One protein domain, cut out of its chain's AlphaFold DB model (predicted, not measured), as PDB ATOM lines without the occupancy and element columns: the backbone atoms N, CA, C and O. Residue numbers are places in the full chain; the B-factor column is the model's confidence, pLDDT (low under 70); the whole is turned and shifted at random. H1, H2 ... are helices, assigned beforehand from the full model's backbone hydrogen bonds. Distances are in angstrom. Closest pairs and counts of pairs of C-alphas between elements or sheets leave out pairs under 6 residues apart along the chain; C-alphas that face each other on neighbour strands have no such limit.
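AT A GLANCE: This is residues 2 to 61 and 237 to 256 of the 256 residues of an uncharacterized protein of Candidatus Buchananbacteria bacterium RIFCSPLOWO2_01_FULL_40_23b (UniProt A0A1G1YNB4). One long helix, H1, makes the longest axis, with its first turns sticking out as a free arm in residues 5 to 12; past its other end the chain folds back through the short helices H2 and H3, then turns again into H4. H5 crosses the later part of H1 at a steep angle, and its first residue meets the last part of H4. The printed part has 80 residues, with five named helices in the order H1, H2, H3, H4, H5 and no named strand; its class is all helix. It is only just compact, close to loose, with a radius of gyration of the C-alphas of 13.7 A, and its elongated outline spans 45 by 27 by 16 A.

HOW THE PARTS SIT: Begin at H1, residues 5 to 28, the hub, which touches three other helices. At its far end look for H2, residues 32 to 35: the two only just touch, and only at the corner by their tight link, with the C-alphas of Ala 26 and Phe 32 closest at 5.3 A. Next comes H3, residues 38 to 43, close to H1 but not clearly touching; the closest C-alphas, those of Leu 22 and Gln 41, are 7.6 A apart. H4, residues 46 to 57, only just touches H1, with 3 pairs of C-alphas within 8 A; H4 touches H1 with Asp 46 alone, and the closest C-alphas, those of Thr 18 and Asp 46, are 6.9 A apart. H4 and H1 run the same way at a shallow tilt of 18 degrees. H3 and H4 are close but not clearly touching, with the C-alphas of Ile 40 and Leu 49 closest at 7.1 A. Beyond the cut, H5, residues 240 to 252, touches H1 through residues 17 to 25 of H1 alone, closest at the C-alphas of Val 21 and Ile 244, 6.4 A. They run opposite ways at a steep tilt of 48 degrees. H5 only just touches H4, with 3 pairs within 8 A; the closest C-alphas, Tyr 57 and Leu 240, are 6.5 A apart. H5 is apart from H2 and H3. In H1, H3, H4 and H5 every O i to N i+4 pair is within hydrogen-bond range; H2 is too short for such a pair.

IN THESE COORDINATES: Find C-alpha 5 at (139.366, 183.106, 197.371); from there H1 runs 34.7 A to C-alpha 28 at (136.130, 216.746, 205.347). H4 measures 16.1 A from first to last C-alpha. H5 runs 18.6 A and ends at C-alpha 252, (129.694, 196.029, 208.147).

THE WHOLE: The C-alphas farthest apart, those of Ile 2 and Phe 61, are 46.6 A apart. Residues 62 to 236 are not printed, and C-alphas 61 and 237 are 8.6 A apart across this cut. The links printed whole, H1 to H2, H2 to H3 and H3 to H4, are tight. Confidence is low, with pLDDT under 70, at residues 2 to 13, 43 to 44 and 254 to 256.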
ATOM      1  N   ILE A   2     147.032 180.118 192.219       49.75
ATOM      2  CA  ILE A   2     145.720 180.757 192.391       49.75
ATOM      3  C   ILE A   2     145.665 181.165 193.863       49.75
ATOM      4  O   ILE A   2     145.795 180.294 194.722       49.75
ATOM      5  N   LEU A   3     145.567 182.465 194.151       50.88
ATOM      6  CA  LEU A   3     145.368 182.934 195.524       50.88
ATOM      7  C   LEU A   3     144.051 182.341 196.053       50.88
ATOM      8  O   LEU A   3     143.063 182.343 195.310       50.88
ATOM      9  N   PRO A   4     144.011 181.822 197.291       67.25
ATOM     10  CA  PRO A   4     142.770 181.351 197.896       67.25
ATOM     11  C   PRO A   4     141.711 182.460 197.827       67.25
ATOM     12  O   PRO A   4     142.025 183.622 198.091       67.25
ATOM     13  N   GLN A   5     140.464 182.127 197.478       63.62
ATOM     14  CA  GLN A   5     139.366 183.106 197.371       63.62
ATOM     15  C   GLN A   5     139.243 183.995 198.621       63.62
ATOM     16  O   GLN A   5     138.971 185.187 198.500       63.62
ATOM     17  N   ASP A   6     139.540 183.455 199.803       62.34
ATOM     18  CA  ASP A   6     139.516 184.187 201.072       62.34
ATOM     19  C   ASP A   6     140.569 185.301 201.166       62.34
ATOM     20  O   ASP A   6     140.322 186.331 201.796       62.34
ATOM     21  N   GLU A   7     141.742 185.135 200.547       63.25
ATOM     22  CA  GLU A   7     142.768 186.185 200.506       63.25
ATOM     23  C   GLU A   7     142.411 187.280 199.500       63.25
ATOM     24  O   GLU A   7     142.614 188.462 199.781       63.25
ATOM     25  N   LEU A   8     141.798 186.902 198.373       56.94
ATOM     26  CA  LEU A   8     141.255 187.840 197.387       56.94
ATOM     27  C   LEU A   8     140.141 188.709 197.987       56.94
ATOM     28  O   LEU A   8     140.175 189.929 197.840       56.94
ATOM     29  N   ILE A   9     139.194 188.109 198.717       60.25
ATOM     30  CA  ILE A   9     138.101 188.836 199.383       60.25
ATOM     31  C   ILE A   9     138.651 189.752 200.483       60.25
ATOM     32  O   ILE A   9     138.281 190.925 200.545       60.25
ATOM     33  N   LYS A  10     139.583 189.271 201.319       63.81
ATOM     34  CA  LYS A  10     140.230 190.109 202.348       63.81
ATOM     35  C   LYS A  10     140.999 191.282 201.735       63.81
ATOM     36  O   LYS A  10     140.947 192.376 202.289       63.81
ATOM     37  N   GLY A  11     141.683 191.075 200.609       63.59
ATOM     38  CA  GLY A  11     142.366 192.134 199.864       63.59
ATOM     39  C   GLY A  11     141.405 193.170 199.272       63.59
ATOM     40  O   GLY A  11     141.623 194.366 199.438       63.59
ATOM     41  N   LEU A  12     140.303 192.725 198.659       59.91
ATOM     42  CA  LEU A  12     139.262 193.603 198.101       59.91
ATOM     43  C   LEU A  12     138.586 194.459 199.180       59.91
ATOM     44  O   LEU A  12     138.479 195.673 199.025       59.91
ATOM     45  N   VAL A  13     138.200 193.848 200.306       66.56
ATOM     46  CA  VAL A  13     137.593 194.561 201.444       66.56
ATOM     47  C   VAL A  13     138.568 195.582 202.041       66.56
ATOM     48  O   VAL A  13     138.152 196.662 202.459       66.56
ATOM     49  N   ARG A  14     139.872 195.275 202.067       74.31
ATOM     50  CA  ARG A  14     140.915 196.220 202.500       74.31
ATOM     51  C   ARG A  14     141.052 197.408 201.549       74.31
ATOM     52  O   ARG A  14     140.977 198.544 202.006       74.31
ATOM     53  N   GLN A  15     141.147 197.170 200.242       77.69
ATOM     54  CA  GLN A  15     141.223 198.244 199.245       77.69
ATOM     55  C   GLN A  15     139.983 199.146 199.269       77.69
ATOM     56  O   GLN A  15     140.097 200.368 199.175       77.69
ATOM     57  N   GLU A  16     138.797 198.560 199.439       80.56
ATOM     58  CA  GLU A  16     137.552 199.317 199.549       80.56
ATOM     59  C   GLU A  16     137.512 200.183 200.819       80.56
ATOM     60  O   GLU A  16     137.131 201.355 200.746       80.56
ATOM     61  N   ARG A  17     137.966 199.654 201.966       84.00
ATOM     62  CA  ARG A  17     138.135 200.426 203.213       84.00
ATOM     63  C   ARG A  17     139.051 201.618 203.003       84.00
ATOM     64  O   ARG A  17     138.660 202.744 203.303       84.00
ATOM     65  N   THR A  18     140.242 201.370 202.467       86.00
ATOM     66  CA  THR A  18     141.248 202.403 202.219       86.00
ATOM     67  C   THR A  18     140.688 203.503 201.319       86.00
ATOM     68  O   THR A  18     140.778 204.685 201.652       86.00
ATOM     69  N   LYS A  19     140.010 203.124 200.231       87.75
ATOM     70  CA  LYS A  19     139.362 204.072 199.322       87.75
ATOM     71  C   LYS A  19     138.305 204.927 200.028       87.75
ATOM     72  O   LYS A  19     138.328 206.146 199.896       87.75
ATOM     73  N   LEU A  20     137.422 204.315 200.816       89.62
ATOM     74  CA  LEU A  20     136.366 205.029 201.546       89.62
ATOM     75  C   LEU A  20     136.917 205.973 202.624       89.62
ATOM     76  O   LEU A  20     136.351 207.050 202.838       89.62
ATOM     77  N   VAL A  21     138.013 205.602 203.295       91.56
ATOM     78  CA  VAL A  21     138.717 206.492 204.233       91.56
ATOM     79  C   VAL A  21     139.255 207.712 203.488       91.56
ATOM     80  O   VAL A  21     138.954 208.835 203.887       91.56
ATOM     81  N   LEU A  22     139.977 207.512 202.380       92.81
ATOM     82  CA  LEU A  22     140.526 208.610 201.577       92.81
ATOM     83  C   LEU A  22     139.427 209.526 201.017       92.81
ATOM     84  O   LEU A  22     139.563 210.742 201.080       92.81
ATOM     85  N   GLU A  23     138.314 208.969 200.537       92.69
ATOM     86  CA  GLU A  23     137.156 209.748 200.075       92.69
ATOM     87  C   GLU A  23     136.510 210.553 201.210       92.69
ATOM     88  O   GLU A  23     136.136 211.713 201.031       92.69
ATOM     89  N   THR A  24     136.383 209.963 202.401       93.06
ATOM     90  CA  THR A  24     135.818 210.660 203.564       93.06
ATOM     91  C   THR A  24     136.728 211.806 204.002       93.06
ATOM     92  O   THR A  24     136.240 212.910 204.247       93.06
ATOM     93  N   LEU A  25     138.042 211.576 204.032       94.62
ATOM     94  CA  LEU A  25     139.031 212.613 204.314       94.62
ATOM     95  C   LEU A  25     138.997 213.719 203.255       94.62
ATOM     96  O   LEU A  25     138.934 214.885 203.625       94.62
ATOM     97  N   ALA A  26     138.926 213.383 201.965       93.38
ATOM     98  CA  ALA A  26     138.823 214.363 200.881       93.38
ATOM     99  C   ALA A  26     137.590 215.274 200.991       93.38
ATOM    100  O   ALA A  26     137.637 216.434 200.582       93.38
ATOM    101  N   ASN A  27     136.495 214.768 201.564       92.56
ATOM    102  CA  ASN A  27     135.272 215.536 201.782       92.56
ATOM    103  C   ASN A  27     135.317 216.420 203.040       92.56
ATOM    104  O   ASN A  27     134.641 217.447 203.088       92.56
ATOM    105  N   GLN A  28     136.068 216.021 204.071       91.38
ATOM    106  CA  GLN A  28     136.130 216.746 205.347       91.38
ATOM    107  C   GLN A  28     137.315 217.719 205.423       91.38
ATOM    108  O   GLN A  28     137.205 218.795 206.013       91.38
ATOM    109  N   ASP A  29     138.448 217.350 204.833       92.62
ATOM    110  CA  ASP A  29     139.681 218.121 204.837       92.62
ATOM    111  C   ASP A  29     139.795 218.968 203.565       92.62
ATOM    112  O   ASP A  29     140.126 218.491 202.480       92.62
ATOM    113  N   ARG A  30     139.586 220.279 203.710       89.75
ATOM    114  CA  ARG A  30     139.736 221.252 202.614       89.75
ATOM    115  C   ARG A  30     141.117 221.196 201.952       89.75
ATOM    116  O   ARG A  30     141.227 221.513 200.767       89.75
ATOM    117  N   VAL A  31     142.164 220.863 202.704       93.31
ATOM    118  CA  VAL A  31     143.541 220.820 202.198       93.31
ATOM    119  C   VAL A  31     144.022 219.387 201.987       93.31
ATOM    120  O   VAL A  31     145.220 219.148 201.874       93.31
ATOM    121  N   PHE A  32     143.088 218.442 201.822       94.62
ATOM    122  CA  PHE A  32     143.377 217.025 201.610       94.62
ATOM    123  C   PHE A  32     144.405 216.777 200.506       94.62
ATOM    124  O   PHE A  32     145.354 216.042 200.716       94.62
ATOM    125  N   ALA A  33     144.275 217.415 199.340       92.38
ATOM    126  CA  ALA A  33     145.218 217.188 198.239       92.38
ATOM    127  C   ALA A  33     146.648 217.695 198.530       92.38
ATOM    128  O   ALA A  33     147.585 217.252 197.871       92.38
ATOM    129  N   TYR A  34     146.807 218.606 199.497       93.38
ATOM    130  CA  TYR A  34     148.108 219.032 200.016       93.38
ATOM    131  C   TYR A  34     148.614 218.055 201.087       93.38
ATOM    132  O   TYR A  34     149.757 217.612 201.028       93.38
ATOM    133  N   ASN A  35     147.741 217.675 202.025       92.31
ATOM    134  CA  ASN A  35     148.051 216.766 203.129       92.31
ATOM    135  C   ASN A  35     148.304 215.323 202.680       92.31
ATOM    136  O   ASN A  35     149.109 214.631 203.283       92.31
ATOM    137  N   VAL A  36     147.617 214.865 201.636       92.12
ATOM    138  CA  VAL A  36     147.690 213.513 201.074       92.12
ATOM    139  C   VAL A  36     147.798 213.620 199.545       92.12
ATOM    140  O   VAL A  36     146.808 213.460 198.823       92.12
ATOM    141  N   PRO A  37     148.995 213.917 199.008       90.62
ATOM    142  CA  PRO A  37     149.212 214.025 197.568       90.62
ATOM    143  C   PRO A  37     148.883 212.733 196.803       90.62
ATOM    144  O   PRO A  37     148.964 211.635 197.348       90.62
ATOM    145  N   ALA A  38     148.600 212.839 195.500       89.06
ATOM    146  CA  ALA A  38     148.169 211.707 194.664       89.06
ATOM    147  C   ALA A  38     149.124 210.493 194.684       89.06
ATOM    148  O   ALA A  38     148.674 209.347 194.652       89.06
ATOM    149  N   HIS A  39     150.436 210.728 194.783       86.69
ATOM    150  CA  HIS A  39     151.414 209.643 194.902       86.69
ATOM    151  C   HIS A  39     151.299 208.918 196.253       86.69
ATOM    152  O   HIS A  39     151.442 207.703 196.296       86.69
ATOM    153  N   ILE A  40     150.955 209.606 197.345       87.00
ATOM    154  CA  ILE A  40     150.690 208.950 198.632       87.00
ATOM    155  C   ILE A  40     149.429 208.077 198.544       87.00
ATOM    156  O   ILE A  40     149.424 206.948 199.020       87.00
ATOM    157  N   GLN A  41     148.379 208.568 197.879       83.88
ATOM    158  CA  GLN A  41     147.091 207.867 197.765       83.88
ATOM    159  C   GLN A  41     147.178 206.523 197.025       83.88
ATOM    160  O   GLN A  41     146.324 205.665 197.217       83.88
ATOM    161  N   THR A  42     148.171 206.361 196.146       77.38
ATOM    162  CA  THR A  42     148.242 205.241 195.193       77.38
ATOM    163  C   THR A  42     149.476 204.356 195.351       77.38
ATOM    164  O   THR A  42     149.471 203.238 194.844       77.38
ATOM    165  N   THR A  43     150.526 204.822 196.040       67.62
ATOM    166  CA  THR A  43     151.833 204.131 196.068       67.62
ATOM    167  C   THR A  43     152.090 203.361 197.367       67.62
ATOM    168  O   THR A  43     152.999 202.537 197.410       67.62
ATOM    169  N   TYR A  44     151.322 203.604 198.432       66.00
ATOM    170  CA  TYR A  44     151.564 202.980 199.735       66.00
ATOM    171  C   TYR A  44     150.665 201.769 199.976       66.00
ATOM    172  O   TYR A  44     149.464 201.810 199.722       66.00
ATOM    173  N   GLU A  45     151.253 200.709 200.533       70.62
ATOM    174  CA  GLU A  45     150.492 199.627 201.160       70.62
ATOM    175  C   GLU A  45     149.688 200.161 202.359       70.62
ATOM    176  O   GLU A  45     150.104 201.124 203.013       70.62
ATOM    177  N   ASP A  46     148.567 199.506 202.683       71.19
ATOM    178  CA  ASP A  46     147.579 199.974 203.671       71.19
ATOM    179  C   ASP A  46     148.203 200.438 205.000       71.19
ATOM    180  O   ASP A  46     147.849 201.494 205.521       71.19
ATOM    181  N   ASN A  47     149.171 199.688 205.537       77.56
ATOM    182  CA  ASN A  47     149.802 200.012 206.821       77.56
ATOM    183  C   ASN A  47     150.655 201.284 206.759       77.56
ATOM    184  O   ASN A  47     150.643 202.085 207.693       77.56
ATOM    185  N   HIS A  48     151.404 201.483 205.674       84.00
ATOM    186  CA  HIS A  48     152.228 202.679 205.525       84.00
ATOM    187  C   HIS A  48     151.377 203.914 205.245       84.00
ATOM    188  O   HIS A  48     151.676 204.994 205.758       84.00
ATOM    189  N   LEU A  49     150.299 203.750 204.475       87.88
ATOM    190  CA  LEU A  49     149.321 204.807 204.276       87.88
ATOM    191  C   LEU A  49     148.667 205.192 205.608       87.88
ATOM    192  O   LEU A  49     148.600 206.375 205.923       87.88
ATOM    193  N   LEU A  50     148.257 204.218 206.425       85.94
ATOM    194  CA  LEU A  50     147.680 204.484 207.743       85.94
ATOM    195  C   LEU A  50     148.647 205.265 208.643       85.94
ATOM    196  O   LEU A  50     148.265 206.305 209.172       85.94
ATOM    197  N   GLN A  51     149.910 204.841 208.741       86.12
ATOM    198  CA  GLN A  51     150.934 205.563 209.509       86.12
ATOM    199  C   GLN A  51     151.137 206.999 209.009       86.12
ATOM    200  O   GLN A  51     151.319 207.928 209.801       86.12
ATOM    201  N   TYR A  52     151.106 207.201 207.689       91.50
ATOM    202  CA  TYR A  52     151.194 208.530 207.095       91.50
ATOM    203  C   TYR A  52     149.993 209.399 207.488       91.50
ATOM    204  O   TYR A  52     150.168 210.553 207.889       91.50
ATOM    205  N   LEU A  53     148.779 208.849 207.406       91.69
ATOM    206  CA  LEU A  53     147.551 209.546 207.781       91.69
ATOM    207  C   LEU A  53     147.546 209.884 209.277       91.69
ATOM    208  O   LEU A  53     147.266 211.025 209.628       91.69
ATOM    209  N   GLU A  54     147.923 208.953 210.153       91.06
ATOM    210  CA  GLU A  54     148.034 209.181 211.602       91.06
ATOM    211  C   GLU A  54     149.023 210.303 211.924       91.06
ATOM    212  O   GLU A  54     148.723 211.224 212.689       91.06
ATOM    213  N   ARG A  55     150.198 210.292 211.286       90.00
ATOM    214  CA  ARG A  55     151.182 211.365 211.447       90.00
ATOM    215  C   ARG A  55     150.659 212.710 210.942       90.00
ATOM    216  O   ARG A  55     150.927 213.734 211.560       90.00
ATOM    217  N   THR A  56     149.936 212.716 209.828       90.00
ATOM    218  CA  THR A  56     149.421 213.949 209.217       90.00
ATOM    219  C   THR A  56     148.295 214.547 210.055       90.00
ATOM    220  O   THR A  56     148.338 215.723 210.408       90.00
ATOM    221  N   TYR A  57     147.318 213.728 210.440       89.69
ATOM    222  CA  TYR A  57     146.117 214.162 211.152       89.69
ATOM    223  C   TYR A  57     146.274 214.220 212.678       89.69
ATOM    224  O   TYR A  57     145.352 214.666 213.355       89.69
ATOM    225  N   SER A  58     147.434 213.851 213.232       83.19
ATOM    226  CA  SER A  58     147.768 214.121 214.641       83.19
ATOM    227  C   SER A  58     148.214 215.567 214.895       83.19
ATOM    228  O   SER A  58     148.183 216.026 216.037       83.19
ATOM    229  N   ALA A  59     148.601 216.316 213.856       82.56
ATOM    230  CA  ALA A  59     148.969 217.720 213.999       82.56
ATOM    231  C   ALA A  59     147.744 218.578 214.361       82.56
ATOM    232  O   ALA A  59     146.693 218.462 213.736       82.56
ATOM    233  N   SER A  60     147.876 219.498 215.324       85.75
ATOM    234  CA  SER A  60     146.783 220.419 215.690       85.75
ATOM    235  C   SER A  60     146.479 221.456 214.599       85.75
ATOM    236  O   SER A  60     145.376 222.001 214.543       85.75
ATOM    237  N   PHE A  61     147.448 221.726 213.722       90.62
ATOM    238  CA  PHE A  61     147.332 222.679 212.623       90.62
ATOM    239  C   PHE A  61     148.090 222.180 211.393       90.62
ATOM    240  O   PHE A  61     149.163 221.591 211.518       90.62
ATOM    241  N   ARG A 237     140.657 219.922 212.163       88.31
ATOM    242  CA  ARG A 237     139.389 219.509 212.789       88.31
ATOM    243  C   ARG A 237     139.052 218.043 212.519       88.31
ATOM    244  O   ARG A 237     137.961 217.599 212.863       88.31
ATOM    245  N   ILE A 238     139.957 217.317 211.872       88.31
ATOM    246  CA  ILE A 238     139.757 215.928 211.488       88.31
ATOM    247  C   ILE A 238     140.118 215.034 212.666       88.31
ATOM    248  O   ILE A 238     141.228 215.095 213.191       88.31
ATOM    249  N   ASN A 239     139.183 214.170 213.048       90.12
ATOM    250  CA  ASN A 239     139.448 213.060 213.950       90.12
ATOM    251  C   ASN A 239     139.566 211.779 213.113       90.12
ATOM    252  O   ASN A 239     138.557 211.213 212.688       90.12
ATOM    253  N   LEU A 240     140.802 211.349 212.853       91.38
ATOM    254  CA  LEU A 240     141.076 210.192 212.001       91.38
ATOM    255  C   LEU A 240     140.482 208.893 212.570       91.38
ATOM    256  O   LEU A 240     139.926 208.101 211.812       91.38
ATOM    257  N   GLU A 241     140.544 208.689 213.889       90.69
ATOM    258  CA  GLU A 241     139.982 207.500 214.544       90.69
ATOM    259  C   GLU A 241     138.472 207.403 214.310       90.69
ATOM    260  O   GLU A 241     137.950 206.341 213.962       90.69
ATOM    261  N   GLN A 242     137.774 208.537 214.432       92.19
ATOM    262  CA  GLN A 242     136.343 208.612 214.165       92.19
ATOM    263  C   GLN A 242     136.030 208.319 212.691       92.19
ATOM    264  O   GLN A 242     135.120 207.540 212.409       92.19
ATOM    265  N   VAL A 243     136.813 208.868 211.754       92.62
ATOM    266  CA  VAL A 243     136.660 208.593 210.313       92.62
ATOM    267  C   VAL A 243     136.801 207.098 210.019       92.62
ATOM    268  O   VAL A 243     135.955 206.524 209.330       92.62
ATOM    269  N   ILE A 244     137.834 206.447 210.561       89.25
ATOM    270  CA  ILE A 244     138.067 205.007 210.375       89.25
ATOM    271  C   ILE A 244     136.915 204.189 210.977       89.25
ATOM    272  O   ILE A 244     136.409 203.265 210.336       89.25
ATOM    273  N   SER A 245     136.466 204.544 212.183       89.50
ATOM    274  CA  SER A 245     135.339 203.894 212.863       89.50
ATOM    275  C   SER A 245     134.048 203.969 212.038       89.50
ATOM    276  O   SER A 245     133.372 202.956 211.834       89.50
ATOM    277  N   ASP A 246     133.738 205.141 211.482       89.31
ATOM    278  CA  ASP A 246     132.539 205.349 210.667       89.31
ATOM    279  C   ASP A 246     132.593 204.586 209.337       89.31
ATOM    280  O   ASP A 246     131.576 204.049 208.889       89.31
ATOM    281  N   VAL A 247     133.771 204.484 208.711       89.00
ATOM    282  CA  VAL A 247     133.959 203.667 207.500       89.00
ATOM    283  C   VAL A 247     133.784 202.180 207.803       89.00
ATOM    284  O   VAL A 247     133.068 201.498 207.067       89.00
ATOM    285  N   ASN A 248     134.369 201.680 208.896       86.81
ATOM    286  CA  ASN A 248     134.220 200.278 209.295       86.81
ATOM    287  C   ASN A 248     132.742 199.915 209.502       86.81
ATOM    288  O   ASN A 248     132.263 198.946 208.910       86.81
ATOM    289  N   ARG A 249     131.988 200.760 210.221       86.12
ATOM    290  CA  ARG A 249     130.538 200.584 210.406       86.12
ATOM    291  C   ARG A 249     129.780 200.559 209.080       86.12
ATOM    292  O   ARG A 249     128.908 199.716 208.885       86.12
ATOM    293  N   LYS A 250     130.094 201.465 208.148       85.56
ATOM    294  CA  LYS A 250     129.429 201.518 206.833       85.56
ATOM    295  C   LYS A 250     129.620 200.244 206.016       85.56
ATOM    296  O   LYS A 250     128.726 199.898 205.251       85.56
ATOM    297  N   ILE A 251     130.763 199.580 206.142       82.06
ATOM    298  CA  ILE A 251     131.063 198.350 205.399       82.06
ATOM    299  C   ILE A 251     130.387 197.148 206.055       82.06
ATOM    300  O   ILE A 251     129.818 196.321 205.351       82.06
ATOM    301  N   GLU A 252     130.378 197.086 207.388       78.94
ATOM    302  CA  GLU A 252     129.694 196.029 208.147       78.94
ATOM    303  C   GLU A 252     128.168 196.036 207.950       78.94
ATOM    304  O   GLU A 252     127.535 194.989 208.041       78.94
ATOM    305  N   MET A 253     127.573 197.195 207.648       73.81
ATOM    306  CA  MET A 253     126.126 197.348 207.435       73.81
ATOM    307  C   MET A 253     125.654 197.110 205.990       73.81
ATOM    308  O   MET A 253     124.456 197.240 205.724       73.81
ATOM    309  N   ARG A 254     126.537 196.792 205.032       65.44
ATOM    310  CA  ARG A 254     126.089 196.481 203.663       65.44
ATOM    311  C   ARG A 254     125.498 195.065 203.613       65.44
ATOM    312  O   ARG A 254     126.147 194.144 204.105       65.44
ATOM    313  N   PRO A 255     124.293 194.869 203.040       51.19
ATOM    314  CA  PRO A 255     123.753 193.529 202.840       51.19
ATOM    315  C   PRO A 255     124.710 192.724 201.948       51.19
ATOM    316  O   PRO A 255     125.199 193.254 200.948       51.19
ATOM    317  N   GLN A 256     125.004 191.490 202.375       50.06
ATOM    318  CA  GLN A 256     125.836 190.520 201.653       50.06
ATOM    319  C   GLN A 256     125.189 190.081 200.341       50.06
ATOM    320  O   GLN A 256     123.943 189.944 200.320       50.06
TER     321      GLN A 256